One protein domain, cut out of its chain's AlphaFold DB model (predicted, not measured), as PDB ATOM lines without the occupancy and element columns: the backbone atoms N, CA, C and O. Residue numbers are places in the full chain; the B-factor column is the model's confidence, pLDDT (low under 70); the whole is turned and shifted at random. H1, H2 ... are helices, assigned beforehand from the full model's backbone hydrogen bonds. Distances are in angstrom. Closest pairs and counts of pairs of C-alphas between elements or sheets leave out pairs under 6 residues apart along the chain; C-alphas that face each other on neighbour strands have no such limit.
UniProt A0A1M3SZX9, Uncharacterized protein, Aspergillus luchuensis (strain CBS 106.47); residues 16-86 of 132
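AT A GLANCE: This is residues 16 to 86 of the 132 residues of an uncharacterized protein of Aspergillus luchuensis (strain CBS 106.47) (UniProt A0A1M3SZX9). A long stretch without a named element, residues 16 to 34, makes a loop at the end of a helical hairpin where H1 begins and H2 ends. H1 and H2 run side by side, and H3 then folds back from the end of H2, making a V with it, its residues 79 to 82 sticking out with the tail to 86. Here are 71 residues with three named helices, in the order H1, H2, H3, and no named strand; the class is all helix. The whole is only just compact, close to loose, with a radius of gyration of the C-alphas of 13.3 A, and it is only just flat, spanning 36 by 33 by 18 A.

HOW THE PARTS SIT: Going along from residue 16, you come first to H1, residues 35 to 48, and then to H2, residues 54 to 67. They touch and form a helical hairpin, at a shallow tilt of 14 degrees, opposite ways; look for their closest C-alphas at Ala 41 and Val 64, 4.8 A apart. Next comes H3, residues 71 to 82, close to H2 but not clearly touching it: their closest C-alphas, of Arg 66 and Arg 74, are 6.2 A apart. H2 and H3 stand at a steep tilt of 44 degrees, opposite ways. H1 and H3 are apart. In H1, H2 and H3 every O i to N i+4 pair is within hydrogen-bond range.

IN THESE COORDINATES: Find C-alpha 35 at (181.485, 292.754, 384.505); from there H1 runs 19.8 A to C-alpha 48. H2, also 19.8 A, starts at C-alpha 54, at (207.065, 288.610, 394.286). H3 runs 16.7 A to C-alpha 82 at (188.958, 282.560, 409.486).

THE WHOLE: The two farthest C-alphas, of Asn 25 and Gly 50, are 36.5 A apart. The printed part has no cut, and both links between helices are tight. Residues 50 to 55 and 79 to 86 stand free. Look for pLDDT under 70 at residue 16 and residues 80 to 86.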
ATOM      1  N   ARG A  16     179.046 288.137 380.431       60.03
ATOM      2  CA  ARG A  16     178.898 287.113 381.476       60.03
ATOM      3  C   ARG A  16     180.047 286.129 381.422       60.03
ATOM      4  O   ARG A  16     179.917 285.019 380.910       60.03
ATOM      5  N   GLU A  17     181.192 286.549 381.942       72.06
ATOM      6  CA  GLU A  17     182.239 285.578 382.215       72.06
ATOM      7  C   GLU A  17     182.039 284.900 383.557       72.06
ATOM      8  O   GLU A  17     181.668 285.506 384.566       72.06
ATOM      9  N   ARG A  18     182.250 283.588 383.517       84.81
ATOM     10  CA  ARG A  18     181.936 282.689 384.613       84.81
ATOM     11  C   ARG A  18     182.937 282.853 385.741       84.81
ATOM     12  O   ARG A  18     184.122 283.108 385.529       84.81
ATOM     13  N   CYS A  19     182.449 282.625 386.951       89.69
ATOM     14  CA  CYS A  19     183.283 282.461 388.126       89.69
ATOM     15  C   CYS A  19     184.347 281.382 387.875       89.69
ATOM     16  O   CYS A  19     184.030 280.279 387.430       89.69
ATOM     17  N   ILE A  20     185.600 281.681 388.227       91.31
ATOM     18  CA  ILE A  20     186.724 280.732 388.094       91.31
ATOM     19  C   ILE A  20     186.737 279.654 389.190       91.31
ATOM     20  O   ILE A  20     187.604 278.781 389.213       91.31
ATOM     21  N   GLY A  21     185.807 279.741 390.142       88.50
ATOM     22  CA  GLY A  21     185.639 278.780 391.221       88.50
ATOM     23  C   GLY A  21     185.055 277.456 390.736       88.50
ATOM     24  O   GLY A  21     184.365 277.378 389.718       88.50
ATOM     25  N   LEU A  22     185.297 276.407 391.517       89.19
ATOM     26  CA  LEU A  22     184.726 275.083 391.291       89.19
ATOM     27  C   LEU A  22     183.638 274.796 392.323       89.19
ATOM     28  O   LEU A  22     183.698 275.261 393.462       89.19
ATOM     29  N   LEU A  23     182.640 274.030 391.912       84.56
ATOM     30  CA  LEU A  23     181.716 273.362 392.819       84.56
ATOM     31  C   LEU A  23     182.449 272.247 393.587       84.56
ATOM     32  O   LEU A  23     183.537 271.822 393.196       84.56
ATOM     33  N   ASP A  24     181.832 271.729 394.648       82.50
ATOM     34  CA  ASP A  24     182.433 270.679 395.492       82.50
ATOM     35  C   ASP A  24     182.701 269.371 394.728       82.50
ATOM     36  O   ASP A  24     183.612 268.615 395.053       82.50
ATOM     37  N   ASN A  25     181.941 269.130 393.659       84.62
ATOM     38  CA  ASN A  25     182.132 268.009 392.738       84.62
ATOM     39  C   ASN A  25     183.219 268.266 391.671       84.62
ATOM     40  O   ASN A  25     183.407 267.449 390.774       84.62
ATOM     41  N   GLY A  26     183.924 269.399 391.745       84.44
ATOM     42  CA  GLY A  26     184.986 269.781 390.816       84.44
ATOM     43  C   GLY A  26     184.499 270.367 389.489       84.44
ATOM     44  O   GLY A  26     185.334 270.746 388.668       84.44
ATOM     45  N   HIS A  27     183.187 270.478 389.261       83.75
ATOM     46  CA  HIS A  27     182.664 271.113 388.052       83.75
ATOM     47  C   HIS A  27     182.785 272.647 388.111       83.75
ATOM     48  O   HIS A  27     182.736 273.225 389.201       83.75
ATOM     49  N   PRO A  28     182.918 273.331 386.957       85.88
ATOM     50  CA  PRO A  28     182.958 274.790 386.904       85.88
ATOM     51  C   PRO A  28     181.713 275.423 387.523       85.88
ATOM     52  O   PRO A  28     180.597 274.920 387.363       85.88
ATOM     53  N   CYS A  29     181.892 276.555 388.198       87.75
ATOM     54  CA  CYS A  29     180.773 277.318 388.723       87.75
ATOM     55  C   CYS A  29     179.860 277.809 387.580       87.75
ATOM     56  O   CYS A  29     180.355 278.393 386.613       87.75
ATOM     57  N   PRO A  30     178.530 277.624 387.675       86.50
ATOM     58  CA  PRO A  30     177.597 278.128 386.670       86.50
ATOM     59  C   PRO A  30     177.289 279.623 386.839       86.50
ATOM     60  O   PRO A  30     176.581 280.182 386.013       86.50
ATOM     61  N   HIS A  31     177.767 280.254 387.919       87.38
ATOM     62  CA  HIS A  31     177.469 281.651 388.216       87.38
ATOM     63  C   HIS A  31     178.417 282.592 387.487       87.38
ATOM     64  O   HIS A  31     179.629 282.362 387.432       87.38
ATOM     65  N   ASP A  32     177.850 283.696 387.025       86.19
ATOM     66  CA  ASP A  32     178.589 284.787 386.414       86.19
ATOM     67  C   ASP A  32     179.259 285.663 387.479       86.19
ATOM     68  O   ASP A  32     178.851 285.709 388.648       86.19
ATOM     69  N   VAL A  33     180.306 286.360 387.058       85.75
ATOM     70  CA  VAL A  33     180.935 287.443 387.812       85.75
ATOM     71  C   VAL A  33     180.462 288.767 387.228       85.75
ATOM     72  O   VAL A  33     180.272 288.887 386.020       85.75
ATOM     73  N   ASP A  34     180.286 289.771 388.085       85.19
ATOM     74  CA  ASP A  34     179.983 291.132 387.646       85.19
ATOM     75  C   ASP A  34     181.056 291.656 386.674       85.19
ATOM     76  O   ASP A  34     182.260 291.556 386.943       85.19
ATOM     77  N   LEU A  35     180.613 292.243 385.560       82.94
ATOM     78  CA  LEU A  35     181.485 292.754 384.505       82.94
ATOM     79  C   LEU A  35     182.524 293.753 385.036       82.94
ATOM     80  O   LEU A  35     183.696 293.679 384.666       82.94
ATOM     81  N   LYS A  36     182.143 294.622 385.978       86.81
ATOM     82  CA  LYS A  36     183.039 295.628 386.555       86.81
ATOM     83  C   LYS A  36     184.193 294.985 387.317       86.81
ATOM     84  O   LYS A  36     185.339 295.413 387.199       86.81
ATOM     85  N   TRP A  37     183.917 293.933 388.094       85.56
ATOM     86  CA  TRP A  37     184.971 293.208 388.816       85.56
ATOM     87  C   TRP A  37     185.967 292.554 387.868       85.56
ATOM     88  O   TRP A  37     187.150 292.425 388.187       85.56
ATOM     89  N   ARG A  38     185.493 292.174 386.690       84.94
ATOM     90  CA  ARG A  38     186.311 291.543 385.679       84.94
ATOM     91  C   ARG A  38     187.182 292.528 384.906       84.94
ATOM     92  O   ARG A  38     188.355 292.230 384.696       84.94
ATOM     93  N   GLU A  39     186.662 293.696 384.548       87.56
ATOM     94  CA  GLU A  39     187.470 294.783 383.977       87.56
ATOM     95  C   GLU A  39     188.611 295.180 384.923       87.56
ATOM     96  O   GLU A  39     189.768 295.301 384.506       87.56
ATOM     97  N   ILE A  40     188.307 295.289 386.223       88.88
ATOM     98  CA  ILE A  40     189.309 295.536 387.267       88.88
ATOM     99  C   ILE A  40     190.345 294.406 387.285       88.88
ATOM    100  O   ILE A  40     191.543 294.675 387.231       88.88
ATOM    101  N   ALA A  41     189.905 293.144 387.307       89.38
ATOM    102  CA  ALA A  41     190.799 291.987 387.326       89.38
ATOM    103  C   ALA A  41     191.715 291.918 386.091       89.38
ATOM    104  O   ALA A  41     192.909 291.657 386.230       89.38
ATOM    105  N   HIS A  42     191.190 292.186 384.892       89.00
ATOM    106  CA  HIS A  42     191.981 292.223 383.659       89.00
ATOM    107  C   HIS A  42     193.021 293.343 383.681       89.00
ATOM    108  O   HIS A  42     194.183 293.112 383.339       89.00
ATOM    109  N   THR A  43     192.624 294.535 384.124       88.69
ATOM    110  CA  THR A  43     193.535 295.677 384.254       88.69
ATOM    111  C   THR A  43     194.648 295.368 385.255       88.69
ATOM    112  O   THR A  43     195.826 295.556 384.957       88.69
ATOM    113  N   GLU A  44     194.304 294.814 386.421       90.44
ATOM    114  CA  GLU A  44     195.281 294.396 387.430       90.44
ATOM    115  C   GLU A  44     196.237 293.314 386.901       90.44
ATOM    116  O   GLU A  44     197.442 293.404 387.135       90.44
ATOM    117  N   LEU A  45     195.739 292.321 386.154       90.00
ATOM    118  CA  LEU A  45     196.571 291.292 385.520       90.00
ATOM    119  C   LEU A  45     197.555 291.871 384.507       90.00
ATOM    120  O   LEU A  45     198.703 291.429 384.458       90.00
ATOM    121  N   HIS A  46     197.132 292.863 383.725       90.19
ATOM    122  CA  HIS A  46     198.019 293.550 382.794       90.19
ATOM    123  C   HIS A  46     199.127 294.304 383.547       90.19
ATOM    124  O   HIS A  46     200.308 294.137 383.251       90.19
ATOM    125  N   LEU A  47     198.766 295.037 384.606       89.19
ATOM    126  CA  LEU A  47     199.724 295.756 385.454       89.19
ATOM    127  C   LEU A  47     200.709 294.822 386.176       89.19
ATOM    128  O   LEU A  47     201.845 295.209 386.451       89.19
ATOM    129  N   LEU A  48     200.302 293.586 386.478       89.44
ATOM    130  CA  LEU A  48     201.151 292.595 387.144       89.44
ATOM    131  C   LEU A  48     202.341 292.130 386.296       89.44
ATOM    132  O   LEU A  48     203.316 291.642 386.870       89.44
ATOM    133  N   GLN A  49     202.296 292.286 384.971       86.38
ATOM    134  CA  GLN A  49     203.388 291.875 384.079       86.38
ATOM    135  C   GLN A  49     204.685 292.659 384.337       86.38
ATOM    136  O   GLN A  49     205.769 292.118 384.136       86.38
ATOM    137  N   GLY A  50     204.581 293.898 384.831       86.44
ATOM    138  CA  GLY A  50     205.729 294.760 385.131       86.44
ATOM    139  C   GLY A  50     206.270 294.654 386.561       86.44
ATOM    140  O   GLY A  50     207.244 295.328 386.887       86.44
ATOM    141  N   ILE A  51     205.655 293.850 387.437       89.44
ATOM    142  CA  ILE A  51     206.033 293.786 388.858       89.44
ATOM    143  C   ILE A  51     207.036 292.656 389.087       89.44
ATOM    144  O   ILE A  51     206.720 291.475 388.919       89.44
ATOM    145  N   THR A  52     208.235 293.031 389.532       90.62
ATOM    146  CA  THR A  52     209.319 292.101 389.877       90.62
ATOM    147  C   THR A  52     209.264 291.640 391.331       90.62
ATOM    148  O   THR A  52     209.667 290.515 391.623       90.62
ATOM    149  N   ASP A  53     208.725 292.462 392.237       94.94
ATOM    150  CA  ASP A  53     208.533 292.073 393.634       94.94
ATOM    151  C   ASP A  53     207.459 290.982 393.762       94.94
ATOM    152  O   ASP A  53     206.267 291.192 393.512       94.94
ATOM    153  N   LEU A  54     207.902 289.799 394.185       91.69
ATOM    154  CA  LEU A  54     207.065 288.610 394.286       91.69
ATOM    155  C   LEU A  54     205.978 288.757 395.351       91.69
ATOM    156  O   LEU A  54     204.870 288.265 395.146       91.69
ATOM    157  N   THR A  55     206.255 289.459 396.454       91.44
ATOM    158  CA  THR A  55     205.291 289.596 397.557       91.44
ATOM    159  C   THR A  55     204.106 290.476 397.156       91.44
ATOM    160  O   THR A  55     202.942 290.085 397.306       91.44
ATOM    161  N   THR A  56     204.384 291.620 396.529       89.81
ATOM    162  CA  THR A  56     203.367 292.497 395.943       89.81
ATOM    163  C   THR A  56     202.612 291.775 394.838       89.81
ATOM    164  O   THR A  56     201.379 291.812 394.822       89.81
ATOM    165  N   ARG A  57     203.317 291.068 393.947       90.94
ATOM    166  CA  ARG A  57     202.684 290.309 392.863       90.94
ATOM    167  C   ARG A  57     201.728 289.241 393.395       90.94
ATOM    168  O   ARG A  57     200.603 289.145 392.911       90.94
ATOM    169  N   GLU A  58     202.126 288.486 394.415       90.38
ATOM    170  CA  GLU A  58     201.276 287.478 395.051       90.38
ATOM    171  C   GLU A  58     200.039 288.113 395.704       90.38
ATOM    172  O   GLU A  58     198.919 287.632 395.518       90.38
ATOM    173  N   SER A  59     200.213 289.215 396.441       91.50
ATOM    174  CA  SER A  59     199.096 289.914 397.092       91.50
ATOM    175  C   SER A  59     198.063 290.432 396.082       91.50
ATOM    176  O   SER A  59     196.857 290.260 396.278       91.50
ATOM    177  N   ARG A  60     198.527 290.982 394.953       91.31
ATOM    178  CA  ARG A  60     197.677 291.462 393.860       91.31
ATOM    179  C   ARG A  60     197.003 290.312 393.119       91.31
ATOM    180  O   ARG A  60     195.808 290.384 392.873       91.31
ATOM    181  N   LEU A  61     197.704 289.207 392.859       91.38
ATOM    182  CA  LEU A  61     197.086 288.006 392.281       91.38
ATOM    183  C   LEU A  61     195.978 287.434 393.175       91.38
ATOM    184  O   LEU A  61     194.938 287.009 392.669       91.38
ATOM    185  N   LYS A  62     196.145 287.463 394.503       90.94
ATOM    186  CA  LYS A  62     195.071 287.096 395.443       90.94
ATOM    187  C   LYS A  62     193.863 288.032 395.325       90.94
ATOM    188  O   LYS A  62     192.733 287.552 395.411       90.94
ATOM    189  N   SER A  63     194.086 289.333 395.117       89.62
ATOM    190  CA  SER A  63     193.021 290.317 394.863       89.62
ATOM    191  C   SER A  63     192.270 290.016 393.561       89.62
ATOM    192  O   SER A  63     191.061 289.787 393.594       89.62
ATOM    193  N   VAL A  64     193.000 289.878 392.449       91.50
ATOM    194  CA  VAL A  64     192.461 289.488 391.133       91.50
ATOM    195  C   VAL A  64     191.620 288.221 391.242       91.50
ATOM    196  O   VAL A  64     190.485 288.174 390.772       91.50
ATOM    197  N   THR A  65     192.152 287.196 391.910       90.81
ATOM    198  CA  THR A  65     191.462 285.914 392.081       90.81
ATOM    199  C   THR A  65     190.125 286.111 392.790       90.81
ATOM    200  O   THR A  65     189.124 285.558 392.353       90.81
ATOM    201  N   ARG A  66     190.062 286.938 393.845       90.94
ATOM    202  CA  ARG A  66     188.798 287.252 394.538       90.94
ATOM    203  C   ARG A  66     187.800 287.965 393.634       90.94
ATOM    204  O   ARG A  66     186.613 287.655 393.710       90.94
ATOM    205  N   ASN A  67     188.266 288.879 392.787       90.56
ATOM    206  CA  ASN A  67     187.412 289.619 391.859       90.56
ATOM    207  C   ASN A  67     186.780 288.702 390.803       90.56
ATOM    208  O   ASN A  67     185.644 288.939 390.411       90.56
ATOM    209  N   LEU A  68     187.455 287.615 390.423       91.06
ATOM    210  CA  LEU A  68     186.964 286.616 389.465       91.06
ATOM    211  C   LEU A  68     186.113 285.496 390.097       91.06
ATOM    212  O   LEU A  68     185.727 284.545 389.416       91.06
ATOM    213  N   LEU A  69     185.812 285.580 391.395       91.50
ATOM    214  CA  LEU A  69     184.888 284.668 392.067       91.50
ATOM    215  C   LEU A  69     183.494 285.290 392.173       91.50
ATOM    216  O   LEU A  69     183.363 286.497 392.380       91.50
ATOM    217  N   CYS A  70     182.450 284.465 392.117       90.38
ATOM    218  CA  CYS A  70     181.107 284.879 392.515       90.38
ATOM    219  C   CYS A  70     180.988 284.947 394.048       90.38
ATOM    220  O   CYS A  70     181.835 284.442 394.793       90.38
ATOM    221  N   ASP A  71     179.914 285.559 394.543       87.88
ATOM    222  CA  ASP A  71     179.743 285.843 395.970       87.88
ATOM    223  C   ASP A  71     179.778 284.607 396.875       87.88
ATOM    224  O   ASP A  71     180.288 284.676 397.997       87.88
ATOM    225  N   SER A  72     179.245 283.469 396.421       87.56
ATOM    226  CA  SER A  72     179.281 282.227 397.200       87.56
ATOM    227  C   SER A  72     180.723 281.762 397.415       87.56
ATOM    228  O   SER A  72     181.126 281.519 398.557       87.56
ATOM    229  N   HIS A  73     181.528 281.743 396.353       91.06
ATOM    230  CA  HIS A  73     182.944 281.388 396.407       91.06
ATOM    231  C   HIS A  73     183.778 282.410 397.183       91.06
ATOM    232  O   HIS A  73     184.633 282.009 397.973       91.06
ATOM    233  N   ARG A  74     183.495 283.716 397.057       87.75
ATOM    234  CA  ARG A  74     184.153 284.755 397.877       87.75
ATOM    235  C   ARG A  74     183.899 284.531 399.368       87.75
ATOM    236  O   ARG A  74     184.835 284.572 400.169       87.75
ATOM    237  N   ARG A  75     182.648 284.249 399.749       87.19
ATOM    238  CA  ARG A  75     182.276 283.960 401.143       87.19
ATOM    239  C   ARG A  75     182.936 282.681 401.655       87.19
ATOM    240  O   ARG A  75     183.431 282.681 402.781       87.19
ATOM    241  N   ALA A  76     182.980 281.624 400.846       85.62
ATOM    242  CA  ALA A  76     183.652 280.375 401.202       85.62
ATOM    243  C   ALA A  76     185.157 280.586 401.442       85.62
ATOM    244  O   ALA A  76     185.677 280.162 402.474       85.62
ATOM    245  N   LEU A  77     185.826 281.330 400.554       84.19
ATOM    246  CA  LEU A  77     187.241 281.674 400.691       84.19
ATOM    247  C   LEU A  77     187.517 282.491 401.964       84.19
ATOM    248  O   LEU A  77     188.487 282.237 402.670       84.19
ATOM    249  N   MET A  78     186.662 283.458 402.308       76.75
ATOM    250  CA  MET A  78     186.834 284.218 403.553       76.75
ATOM    251  C   MET A  78     186.598 283.364 404.804       76.75
ATOM    252  O   MET A  78     187.312 283.514 405.799       76.75
ATOM    253  N   ARG A  79     185.637 282.435 404.761       73.56
ATOM    254  CA  ARG A  79     185.371 281.509 405.871       73.56
ATOM    255  C   ARG A  79     186.537 280.546 406.107       73.56
ATOM    256  O   ARG A  79     186.918 280.371 407.262       73.56
ATOM    257  N   SER A  80     187.155 280.010 405.053       61.12
ATOM    258  CA  SER A  80     188.331 279.132 405.182       61.12
ATOM    259  C   SER A  80     189.582 279.858 405.687       61.12
ATOM    260  O   SER A  80     190.451 279.242 406.290       61.12
ATOM    261  N   THR A  81     189.675 281.180 405.508       59.19
ATOM    262  CA  THR A  81     190.769 281.965 406.115       59.19
ATOM    263  C   THR A  81     190.548 282.296 407.593       59.19
ATOM    264  O   THR A  81     191.522 282.489 408.317       59.19
ATOM    265  N   LYS A  82     189.291 282.346 408.063       55.91
ATOM    266  CA  LYS A  82     188.958 282.560 409.486       55.91
ATOM    267  C   LYS A  82     189.031 281.275 410.304       55.91
ATOM    268  O   LYS A  82     189.460 281.302 411.451       55.91
ATOM    269  N   HIS A  83     188.627 280.156 409.716       47.06
ATOM    270  CA  HIS A  83     188.741 278.841 410.325       47.06
ATOM    271  C   HIS A  83     189.997 278.190 409.752       47.06
ATOM    272  O   HIS A  83     189.965 277.735 408.616       47.06
ATOM    273  N   ARG A  84     191.113 278.151 410.495       44.00
ATOM    274  CA  ARG A  84     192.279 277.330 410.121       44.00
ATOM    275  C   ARG A  84     191.868 275.852 410.084       44.00
ATOM    276  O   ARG A  84     192.080 275.112 411.033       44.00
ATOM    277  N   HIS A  85     191.270 275.438 408.981       43.06
ATOM    278  CA  HIS A  85     191.173 274.066 408.537       43.06
ATOM    279  C   HIS A  85     191.393 274.106 407.033       43.06
ATOM    280  O   HIS A  85     190.556 274.556 406.254       43.06
ATOM    281  N   ILE A  86     192.593 273.689 406.654       42.34
ATOM    282  CA  ILE A  86     192.973 273.388 405.284       42.34
ATOM    283  C   ILE A  86     191.933 272.393 404.752       42.34
ATOM    284  O   ILE A  86     191.880 271.254 405.214       42.34
TER     285      ILE A  86